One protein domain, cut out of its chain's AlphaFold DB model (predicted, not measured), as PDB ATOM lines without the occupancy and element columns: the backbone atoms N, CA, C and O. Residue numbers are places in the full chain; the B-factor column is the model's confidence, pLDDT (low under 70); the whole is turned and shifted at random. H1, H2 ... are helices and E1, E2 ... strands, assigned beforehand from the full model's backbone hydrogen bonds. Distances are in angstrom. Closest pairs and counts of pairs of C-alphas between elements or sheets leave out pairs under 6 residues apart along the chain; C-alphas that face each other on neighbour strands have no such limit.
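What this domain is: This is residues 2 to 80 of the 131 residues of the protein "RING-CH-type domain-containing protein" of Flavobacteriales bacterium (UniProt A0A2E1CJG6). With little regular structure, this is a small loop-rich head holding helix H2 and a two-stranded ribbon, E1 and E2, from which residues 2 to 13, of which 8 to 13 belong to H1, stick out as an arm. The printed part has 79 residues, 24 of them in H1, E1, H2 and E2, in that order; the class is mixed and the sheet antiparallel. The whole is loose, with radius of gyration of the C-alphas 14.9 A and spans of 55 by 29 by 18 A.

How they stand to each other: Start with H1, residues 8 to 15, which is apart from H2, residues 52 to 60. In H1, 1 of 4 O i to N i+4 and 2 of 5 O i to N i+3 pairs are within hydrogen-bond range; in H2 every O i to N i+4 pair is. Next find E1, residues 40 to 42, antiparallel to its neighbour E2, residues 75 to 78, at 156 degrees; N 41 and O 77, 2.8 A apart, are within hydrogen-bond range.

Where its parts are: Find C-alpha 8 at (154.768, 135.622, 147.489), where H1 begins its 11.1 A. E1 covers 6.2 A, H2 12.3 A and E2 10.5 A, ending at C-alpha 78 (124.760, 125.170, 163.389).

The domain as a whole: The printed part has no cut. The links H1 to E1 and H2 to E2 are long. Residues 2 to 16 and 63 to 65 have pLDDT under 70.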
ATOM      1  N   LYS A   2     163.815 135.514 131.730       38.59
ATOM      2  CA  LYS A   2     163.273 136.470 132.702       38.59
ATOM      3  C   LYS A   2     162.902 135.670 133.943       38.59
ATOM      4  O   LYS A   2     162.055 134.789 133.858       38.59
ATOM      5  N   GLU A   3     163.591 135.936 135.040       42.41
ATOM      6  CA  GLU A   3     163.236 135.417 136.353       42.41
ATOM      7  C   GLU A   3     161.959 136.127 136.801       42.41
ATOM      8  O   GLU A   3     161.952 137.325 137.087       42.41
ATOM      9  N   THR A   4     160.846 135.401 136.769       48.03
ATOM     10  CA  THR A   4     159.573 135.866 137.312       48.03
ATOM     11  C   THR A   4     159.613 135.626 138.817       48.03
ATOM     12  O   THR A   4     159.258 134.551 139.294       48.03
ATOM     13  N   TYR A   5     160.102 136.610 139.567       44.34
ATOM     14  CA  TYR A   5     159.943 136.643 141.016       44.34
ATOM     15  C   TYR A   5     158.458 136.891 141.308       44.34
ATOM     16  O   TYR A   5     157.989 138.026 141.257       44.34
ATOM     17  N   LEU A   6     157.702 135.813 141.533       43.28
ATOM     18  CA  LEU A   6     156.367 135.897 142.120       43.28
ATOM     19  C   LEU A   6     156.531 136.487 143.521       43.28
ATOM     20  O   LEU A   6     157.281 135.974 144.352       43.28
ATOM     21  N   ASN A   7     155.885 137.625 143.738       40.97
ATOM     22  CA  ASN A   7     155.905 138.363 144.988       40.97
ATOM     23  C   ASN A   7     154.977 137.635 145.980       40.97
ATOM     24  O   ASN A   7     153.802 137.966 146.099       40.97
ATOM     25  N   ILE A   8     155.500 136.594 146.641       53.56
ATOM     26  CA  ILE A   8     154.768 135.622 147.489       53.56
ATOM     27  C   ILE A   8     153.980 136.281 148.643       53.56
ATOM     28  O   ILE A   8     153.090 135.663 149.220       53.56
ATOM     29  N   ASN A   9     154.247 137.547 148.972       47.03
ATOM     30  CA  ASN A   9     153.669 138.183 150.153       47.03
ATOM     31  C   ASN A   9     152.219 138.674 149.987       47.03
ATOM     32  O   ASN A   9     151.522 138.741 150.989       47.03
ATOM     33  N   GLU A  10     151.739 138.995 148.778       47.53
ATOM     34  CA  GLU A  10     150.337 139.436 148.580       47.53
ATOM     35  C   GLU A  10     149.386 138.269 148.253       47.53
ATOM     36  O   GLU A  10     148.195 138.328 148.556       47.53
ATOM     37  N   GLU A  11     149.898 137.177 147.677       48.00
ATOM     38  CA  GLU A  11     149.084 136.003 147.328       48.00
ATOM     39  C   GLU A  11     148.744 135.127 148.545       48.00
ATOM     40  O   GLU A  11     147.703 134.470 148.549       48.00
ATOM     41  N   CYS A  12     149.565 135.135 149.603       47.34
ATOM     42  CA  CYS A  12     149.289 134.355 150.814       47.34
ATOM     43  C   CYS A  12     148.053 134.849 151.583       47.34
ATOM     44  O   CYS A  12     147.273 134.017 152.041       47.34
ATOM     45  N   ASP A  13     147.816 136.163 151.649       46.00
ATOM     46  CA  ASP A  13     146.622 136.723 152.302       46.00
ATOM     47  C   ASP A  13     145.343 136.460 151.483       46.00
ATOM     48  O   ASP A  13     144.251 136.329 152.036       46.00
ATOM     49  N   ALA A  14     145.466 136.334 150.156       52.38
ATOM     50  CA  ALA A  14     144.341 136.041 149.269       52.38
ATOM     51  C   ALA A  14     143.884 134.570 149.352       52.38
ATOM     52  O   ALA A  14     142.697 134.285 149.181       52.38
ATOM     53  N   ILE A  15     144.796 133.633 149.635       57.81
ATOM     54  CA  ILE A  15     144.461 132.207 149.808       57.81
ATOM     55  C   ILE A  15     143.579 131.998 151.047       57.81
ATOM     56  O   ILE A  15     142.690 131.141 151.030       57.81
ATOM     57  N   ASP A  16     143.771 132.810 152.086       64.56
ATOM     58  CA  ASP A  16     143.046 132.681 153.348       64.56
ATOM     59  C   ASP A  16     141.545 132.985 153.227       64.56
ATOM     60  O   ASP A  16     140.776 132.517 154.066       64.56
ATOM     61  N   GLU A  17     141.089 133.678 152.175       81.38
ATOM     62  CA  GLU A  17     139.665 133.986 151.959       81.38
ATOM     63  C   GLU A  17     138.948 133.035 150.983       81.38
ATOM     64  O   GLU A  17     137.744 133.184 150.745       81.38
ATOM     65  N   LEU A  18     139.634 132.024 150.442       90.62
ATOM     66  CA  LEU A  18     139.022 131.065 149.522       90.62
ATOM     67  C   LEU A  18     138.017 130.151 150.228       90.62
ATOM     68  O   LEU A  18     138.142 129.783 151.401       90.62
ATOM     69  N   CYS A  19     136.990 129.740 149.489       93.19
ATOM     70  CA  CYS A  19     135.999 128.819 150.017       93.19
ATOM     71  C   CYS A  19     136.626 127.444 150.253       93.19
ATOM     72  O   CYS A  19     137.101 126.808 149.319       93.19
ATOM     73  N   VAL A  20     136.511 126.911 151.470       92.50
ATOM     74  CA  VAL A  20     137.050 125.588 151.834       92.50
ATOM     75  C   VAL A  20     136.450 124.420 151.026       92.50
ATOM     76  O   VAL A  20     136.952 123.304 151.089       92.50
ATOM     77  N   ILE A  21     135.346 124.645 150.301       92.44
ATOM     78  CA  ILE A  21     134.659 123.609 149.514       92.44
ATOM     79  C   ILE A  21     134.991 123.705 148.023       92.44
ATOM     80  O   ILE A  21     135.340 122.688 147.431       92.44
ATOM     81  N   CYS A  22     134.829 124.878 147.404       93.38
ATOM     82  CA  CYS A  22     135.033 125.048 145.959       93.38
ATOM     83  C   CYS A  22     136.365 125.705 145.587       93.38
ATOM     84  O   CYS A  22     136.695 125.724 144.410       93.38
ATOM     85  N   LEU A  23     137.132 126.203 146.565       92.50
ATOM     86  CA  LEU A  23     138.417 126.888 146.370       92.50
ATOM     87  C   LEU A  23     138.329 128.156 145.504       92.50
ATOM     88  O   LEU A  23     139.327 128.597 144.945       92.50
ATOM     89  N   GLU A  24     137.144 128.763 145.426       91.88
ATOM     90  CA  GLU A  24     136.890 130.013 144.703       91.88
ATOM     91  C   GLU A  24     136.617 131.173 145.673       91.88
ATOM     92  O   GLU A  24     136.176 130.970 146.813       91.88
ATOM     93  N   PHE A  25     136.852 132.401 145.204       89.12
ATOM     94  CA  PHE A  25     136.581 133.641 145.947       89.12
ATOM     95  C   PHE A  25     135.087 133.980 145.993       89.12
ATOM     96  O   PHE A  25     134.551 134.409 147.019       89.12
ATOM     97  N   GLU A  26     134.385 133.752 144.887       91.56
ATOM     98  CA  GLU A  26     132.970 134.070 144.706       91.56
ATOM     99  C   GLU A  26     132.202 132.814 144.305       91.56
ATOM    100  O   GLU A  26     132.767 131.913 143.693       91.56
ATOM    101  N   ASP A  27     130.933 132.727 144.701       91.19
ATOM    102  CA  ASP A  27     130.057 131.637 144.279       91.19
ATOM    103  C   ASP A  27     129.382 131.923 142.924       91.19
ATOM    104  O   ASP A  27     129.536 132.991 142.331       91.19
ATOM    105  N   GLU A  28     128.552 130.982 142.461       89.50
ATOM    106  CA  GLU A  28     127.723 131.097 141.244       89.50
ATOM    107  C   GLU A  28     126.840 132.369 141.207       89.50
ATOM    108  O   GLU A  28     126.358 132.759 140.145       89.50
ATOM    109  N   PHE A  29     126.613 133.021 142.353       90.62
ATOM    110  CA  PHE A  29     125.815 134.239 142.502       90.62
ATOM    111  C   PHE A  29     126.670 135.484 142.769       90.62
ATOM    112  O   PHE A  29     126.129 136.489 143.241       90.62
ATOM    113  N   GLN A  30     127.982 135.419 142.513       90.75
ATOM    114  CA  GLN A  30     128.950 136.488 142.782       90.75
ATOM    115  C   GLN A  30     128.984 136.909 144.261       90.75
ATOM    116  O   GLN A  30     129.265 138.058 144.607       90.75
ATOM    117  N   LYS A  31     128.653 135.992 145.181       89.94
ATOM    118  CA  LYS A  31     128.746 136.252 146.619       89.94
ATOM    119  C   LYS A  31     130.090 135.782 147.134       89.94
ATOM    120  O   LYS A  31     130.477 134.636 146.934       89.94
ATOM    121  N   ARG A  32     130.754 136.661 147.880       92.44
ATOM    122  CA  ARG A  32     132.011 136.350 148.561       92.44
ATOM    123  C   ARG A  32     131.828 135.340 149.686       92.44
ATOM    124  O   ARG A  32     130.730 135.142 150.223       92.44
ATOM    125  N   THR A  33     132.935 134.711 150.047       93.31
ATOM    126  CA  THR A  33     133.007 133.815 151.193       93.31
ATOM    127  C   THR A  33     132.730 134.546 152.506       93.31
ATOM    128  O   THR A  33     132.849 135.766 152.636       93.31
ATOM    129  N   ILE A  34     132.323 133.782 153.516       92.06
ATOM    130  CA  ILE A  34     132.181 134.268 154.884       92.06
ATOM    131  C   ILE A  34     132.909 133.337 155.843       92.06
ATOM    132  O   ILE A  34     133.003 132.132 155.610       92.06
ATOM    133  N   ILE A  35     133.382 133.886 156.961       92.12
ATOM    134  CA  ILE A  35     133.989 133.081 158.018       92.12
ATOM    135  C   ILE A  35     132.990 132.044 158.547       92.12
ATOM    136  O   ILE A  35     131.841 132.366 158.874       92.12
ATOM    137  N   HIS A  36     133.439 130.794 158.665       91.56
ATOM    138  CA  HIS A  36     132.578 129.677 159.053       91.56
ATOM    139  C   HIS A  36     131.886 129.885 160.407       91.56
ATOM    140  O   HIS A  36     130.775 129.398 160.584       91.56
ATOM    141  N   THR A  37     132.473 130.649 161.338       90.00
ATOM    142  CA  THR A  37     131.907 130.917 162.674       90.00
ATOM    143  C   THR A  37     130.547 131.620 162.637       90.00
ATOM    144  O   THR A  37     129.789 131.535 163.604       90.00
ATOM    145  N   LYS A  38     130.199 132.281 161.520       89.06
ATOM    146  CA  LYS A  38     128.863 132.860 161.289       89.06
ATOM    147  C   LYS A  38     127.795 131.807 160.978       89.06
ATOM    148  O   LYS A  38     126.614 132.080 161.169       89.06
ATOM    149  N   LEU A  39     128.197 130.633 160.495       88.38
ATOM    150  CA  LEU A  39     127.311 129.544 160.071       88.38
ATOM    151  C   LEU A  39     127.386 128.328 161.002       88.38
ATOM    152  O   LEU A  39     126.393 127.632 161.208       88.38
ATOM    153  N   LEU A  40     128.556 128.074 161.580       89.75
ATOM    154  CA  LEU A  40     128.885 126.864 162.313       89.75
ATOM    155  C   LEU A  40     129.748 127.205 163.538       89.75
ATOM    156  O   LEU A  40     130.810 127.806 163.418       89.75
ATOM    157  N   LYS A  41     129.304 126.792 164.727       89.44
ATOM    158  CA  LYS A  41     130.085 126.853 165.969       89.44
ATOM    159  C   LYS A  41     130.784 125.520 166.196       89.44
ATOM    160  O   LYS A  41     130.129 124.543 166.560       89.44
ATOM    161  N   CYS A  42     132.093 125.493 165.992       89.50
ATOM    162  CA  CYS A  42     132.942 124.327 166.230       89.50
ATOM    163  C   CYS A  42     133.522 124.346 167.655       89.50
ATOM    164  O   CYS A  42     133.633 125.408 168.262       89.50
ATOM    165  N   GLN A  43     133.905 123.179 168.183       90.12
ATOM    166  CA  GLN A  43     134.699 123.084 169.421       90.12
ATOM    167  C   GLN A  43     136.204 123.315 169.197       90.12
ATOM    168  O   GLN A  43     136.941 123.495 170.159       90.12
ATOM    169  N   CYS A  44     136.662 123.295 167.944       91.00
ATOM    170  CA  CYS A  44     138.043 123.588 167.566       91.00
ATOM    171  C   CYS A  44     138.282 125.076 167.274       91.00
ATOM    172  O   CYS A  44     137.344 125.828 167.018       91.00
ATOM    173  N   GLU A  45     139.557 125.448 167.160       91.38
ATOM    174  CA  GLU A  45     140.007 126.800 166.799       91.38
ATOM    175  C   GLU A  45     140.259 127.003 165.294       91.38
ATOM    176  O   GLU A  45     140.739 128.060 164.888       91.38
ATOM    177  N   CYS A  46     139.938 126.014 164.449       89.56
ATOM    178  CA  CYS A  46     140.102 126.128 162.998       89.56
ATOM    179  C   CYS A  46     139.377 127.371 162.470       89.56
ATOM    180  O   CYS A  46     138.199 127.560 162.763       89.56
ATOM    181  N   LYS A  47     140.055 128.180 161.653       90.12
ATOM    182  CA  LYS A  47     139.478 129.334 160.955       90.12
ATOM    183  C   LYS A  47     139.542 129.077 159.460       90.12
ATOM    184  O   LYS A  47     140.562 128.635 158.956       90.12
ATOM    185  N   TYR A  48     138.416 129.289 158.795       92.19
ATOM    186  CA  TYR A  48     138.265 129.090 157.361       92.19
ATOM    187  C   TYR A  48     137.029 129.819 156.854       92.19
ATOM    188  O   TYR A  48     136.124 130.165 157.634       92.19
ATOM    189  N   TYR A  49     137.014 130.007 155.543       93.44
ATOM    190  CA  TYR A  49     136.006 130.738 154.806       93.44
ATOM    191  C   TYR A  49     135.185 129.778 153.951       93.44
ATOM    192  O   TYR A  49     135.642 128.714 153.530       93.44
ATOM    193  N   ILE A  50     133.913 130.103 153.766       94.06
ATOM    194  CA  ILE A  50     132.968 129.260 153.041       94.06
ATOM    195  C   ILE A  50     131.859 130.122 152.445       94.06
ATOM    196  O   ILE A  50     131.359 131.045 153.093       94.06
ATOM    197  N   HIS A  51     131.439 129.833 151.215       94.94
ATOM    198  CA  HIS A  51     130.225 130.438 150.669       94.94
ATOM    199  C   HIS A  51     128.991 129.869 151.354       94.94
ATOM    200  O   HIS A  51     128.889 128.666 151.604       94.94
ATOM    201  N   LYS A  52     127.995 130.723 151.591       91.38
ATOM    202  CA  LYS A  52     126.719 130.279 152.159       91.38
ATOM    203  C   LYS A  52     126.046 129.214 151.282       91.38
ATOM    204  O   LYS A  52     125.577 128.211 151.804       91.38
ATOM    205  N   SER A  53     126.068 129.393 149.963       93.19
ATOM    206  CA  SER A  53     125.522 128.437 148.992       93.19
ATOM    207  C   SER A  53     126.218 127.069 149.064       93.19
ATOM    208  O   SER A  53     125.546 126.037 149.099       93.19
ATOM    209  N   CYS A  54     127.550 127.040 149.157       92.94
ATOM    210  CA  CYS A  54     128.325 125.812 149.343       92.94
ATOM    211  C   CYS A  54     128.011 125.128 150.680       92.94
ATOM    212  O   CYS A  54     127.851 123.907 150.719       92.94
ATOM    213  N   PHE A  55     127.880 125.899 151.763       91.31
ATOM    214  CA  PHE A  55     127.503 125.368 153.073       91.31
ATOM    215  C   PHE A  55     126.089 124.770 153.072       91.31
ATOM    216  O   PHE A  55     125.898 123.661 153.564       91.31
ATOM    217  N   ASP A  56     125.118 125.447 152.458       89.50
ATOM    218  CA  ASP A  56     123.741 124.959 152.341       89.50
ATOM    219  C   ASP A  56     123.685 123.668 151.493       89.50
ATOM    220  O   ASP A  56     123.061 122.681 151.891       89.50
ATOM    221  N   LYS A  57     124.419 123.614 150.366       90.56
ATOM    222  CA  LYS A  57     124.590 122.390 149.551       90.56
ATOM    223  C   LYS A  57     125.222 121.251 150.376       90.56
ATOM    224  O   LYS A  57     124.813 120.095 150.244       90.56
ATOM    225  N   TRP A  58     126.204 121.557 151.226       89.31
ATOM    226  CA  TRP A  58     126.867 120.587 152.108       89.31
ATOM    227  C   TRP A  58     125.938 120.053 153.208       89.31
ATOM    228  O   TRP A  58     125.924 118.841 153.441       89.31
ATOM    229  N   LEU A  59     125.138 120.926 153.829       86.81
ATOM    230  CA  LEU A  59     124.126 120.562 154.825       86.81
ATOM    231  C   LEU A  59     123.055 119.646 154.228       86.81
ATOM    232  O   LEU A  59     122.753 118.603 154.798       86.81
ATOM    233  N   ASN A  60     122.530 119.982 153.047       85.88
ATOM    234  CA  ASN A  60     121.474 119.197 152.400       85.88
ATOM    235  C   ASN A  60     121.906 117.757 152.079       85.88
ATOM    236  O   ASN A  60     121.084 116.845 152.086       85.88
ATOM    237  N   LYS A  61     123.203 117.528 151.830       85.12
ATOM    238  CA  LYS A  61     123.759 116.186 151.598       85.12
ATOM    239  C   LYS A  61     123.952 115.370 152.884       85.12
ATOM    240  O   LYS A  61     124.226 114.176 152.797       85.12
ATOM    241  N   ARG A  62     123.839 115.983 154.068       77.38
ATOM    242  CA  ARG A  62     124.016 115.330 155.374       77.38
ATOM    243  C   ARG A  62     122.784 115.560 156.256       77.38
ATOM    244  O   ARG A  62     122.775 116.488 157.057       77.38
ATOM    245  N   PRO A  63     121.770 114.681 156.181       62.19
ATOM    246  CA  PRO A  63     120.551 114.817 156.981       62.19
ATOM    247  C   PRO A  63     120.752 114.532 158.482       62.19
ATOM    248  O   PRO A  63     119.823 114.696 159.269       62.19
ATOM    249  N   ASN A  64     121.947 114.101 158.904       63.22
ATOM    250  CA  ASN A  64     122.225 113.801 160.304       63.22
ATOM    251  C   ASN A  64     122.528 115.077 161.102       63.22
ATOM    252  O   ASN A  64     123.369 115.883 160.717       63.22
ATOM    253  N   ASN A  65     121.923 115.188 162.288       64.88
ATOM    254  CA  ASN A  65     122.107 116.295 163.243       64.88
ATOM    255  C   ASN A  65     123.548 116.475 163.767       64.88
ATOM    256  O   ASN A  65     123.817 117.420 164.513       64.88
ATOM    257  N   ASN A  66     124.470 115.581 163.409       75.44
ATOM    258  CA  ASN A  66     125.856 115.619 163.854       75.44
ATOM    259  C   ASN A  66     126.693 116.402 162.843       75.44
ATOM    260  O   ASN A  66     127.307 115.828 161.945       75.44
ATOM    261  N   LEU A  67     126.695 117.726 162.996       86.94
ATOM    262  CA  LEU A  67     127.590 118.591 162.236       86.94
ATOM    263  C   LEU A  67     129.004 118.526 162.808       86.94
ATOM    264  O   LEU A  67     129.208 118.439 164.022       86.94
ATOM    265  N   THR A  68     129.984 118.614 161.920       90.56
ATOM    266  CA  THR A  68     131.404 118.613 162.265       90.56
ATOM    267  C   THR A  68     132.132 119.735 161.541       90.56
ATOM    268  O   THR A  68     131.681 120.215 160.499       90.56
ATOM    269  N   CYS A  69     133.269 120.158 162.087       90.81
ATOM    270  CA  CYS A  69     134.189 121.054 161.400       90.81
ATOM    271  C   CYS A  69     134.636 120.434 160.064       90.81
ATOM    272  O   CYS A  69     134.971 119.252 160.013       90.81
ATOM    273  N   LEU A  70     134.674 121.235 158.998       89.44
ATOM    274  CA  LEU A  70     135.076 120.786 157.658       89.44
ATOM    275  C   LEU A  70     136.574 120.462 157.545       89.44
ATOM    276  O   LEU A  70     136.956 119.714 156.653       89.44
ATOM    277  N   ILE A  71     137.398 121.004 158.446       90.69
ATOM    278  CA  ILE A  71     138.856 120.824 158.435       90.69
ATOM    279  C   ILE A  71     139.276 119.671 159.344       90.69
ATOM    280  O   ILE A  71     139.939 118.741 158.906       90.69
ATOM    281  N   CYS A  72     138.885 119.718 160.619       90.94
ATOM    282  CA  CYS A  72     139.382 118.781 161.632       90.94
ATOM    283  C   CYS A  72     138.340 117.765 162.111       90.94
ATOM    284  O   CYS A  72     138.632 116.965 162.994       90.94
ATOM    285  N   SER A  73     137.113 117.810 161.581       89.94
ATOM    286  CA  SER A  73     136.016 116.908 161.966       89.94
ATOM    287  C   SER A  73     135.612 116.945 163.449       89.94
ATOM    288  O   SER A  73     134.839 116.102 163.900       89.94
ATOM    289  N   SER A  74     136.057 117.954 164.208       90.69
ATOM    290  CA  SER A  74     135.579 118.202 165.573       90.69
ATOM    291  C   SER A  74     134.069 118.447 165.603       90.69
ATOM    292  O   SER A  74     133.480 118.913 164.623       90.69
ATOM    293  N   THR A  75     133.426 118.149 166.732       90.50
ATOM    294  CA  THR A  75     131.983 118.350 166.890       90.50
ATOM    295  C   THR A  75     131.612 119.822 166.718       90.50
ATOM    296  O   THR A  75     132.244 120.720 167.283       90.50
ATOM    297  N   ALA A  76     130.551 120.068 165.954       89.25
ATOM    298  CA  ALA A  76     130.070 121.402 165.656       89.25
ATOM    299  C   ALA A  76     128.543 121.502 165.761       89.25
ATOM    300  O   ALA A  76     127.813 120.513 165.737       89.25
ATOM    301  N   LYS A  77     128.047 122.729 165.913       87.88
ATOM    302  CA  LYS A  77     126.616 123.046 165.973       87.88
ATOM    303  C   LYS A  77     126.292 124.157 164.981       87.88
ATOM    304  O   LYS A  77     127.086 125.091 164.858       87.88
ATOM    305  N   PRO A  78     125.136 124.106 164.304       85.81
ATOM    306  CA  PRO A  78     124.760 125.170 163.389       85.81
ATOM    307  C   PRO A  78     124.481 126.446 164.182       85.81
ATOM    308  O   PRO A  78     123.884 126.414 165.266       85.81
ATOM    309  N   VAL A  79     124.902 127.582 163.639       83.31
ATOM    310  CA  VAL A  79     124.432 128.882 164.109       83.31
ATOM    311  C   VAL A  79     123.027 129.058 163.550       83.31
ATOM    312  O   VAL A  79     122.837 129.175 162.343       83.31
ATOM    313  N   LEU A  80     122.031 129.012 164.436       71.69
ATOM    314  CA  LEU A  80     120.635 129.199 164.049       71.69
ATOM    315  C   LEU A  80     120.465 130.563 163.382       71.69
ATOM    316  O   LEU A  80     120.952 131.574 163.895       71.69
TER     317      LEU A  80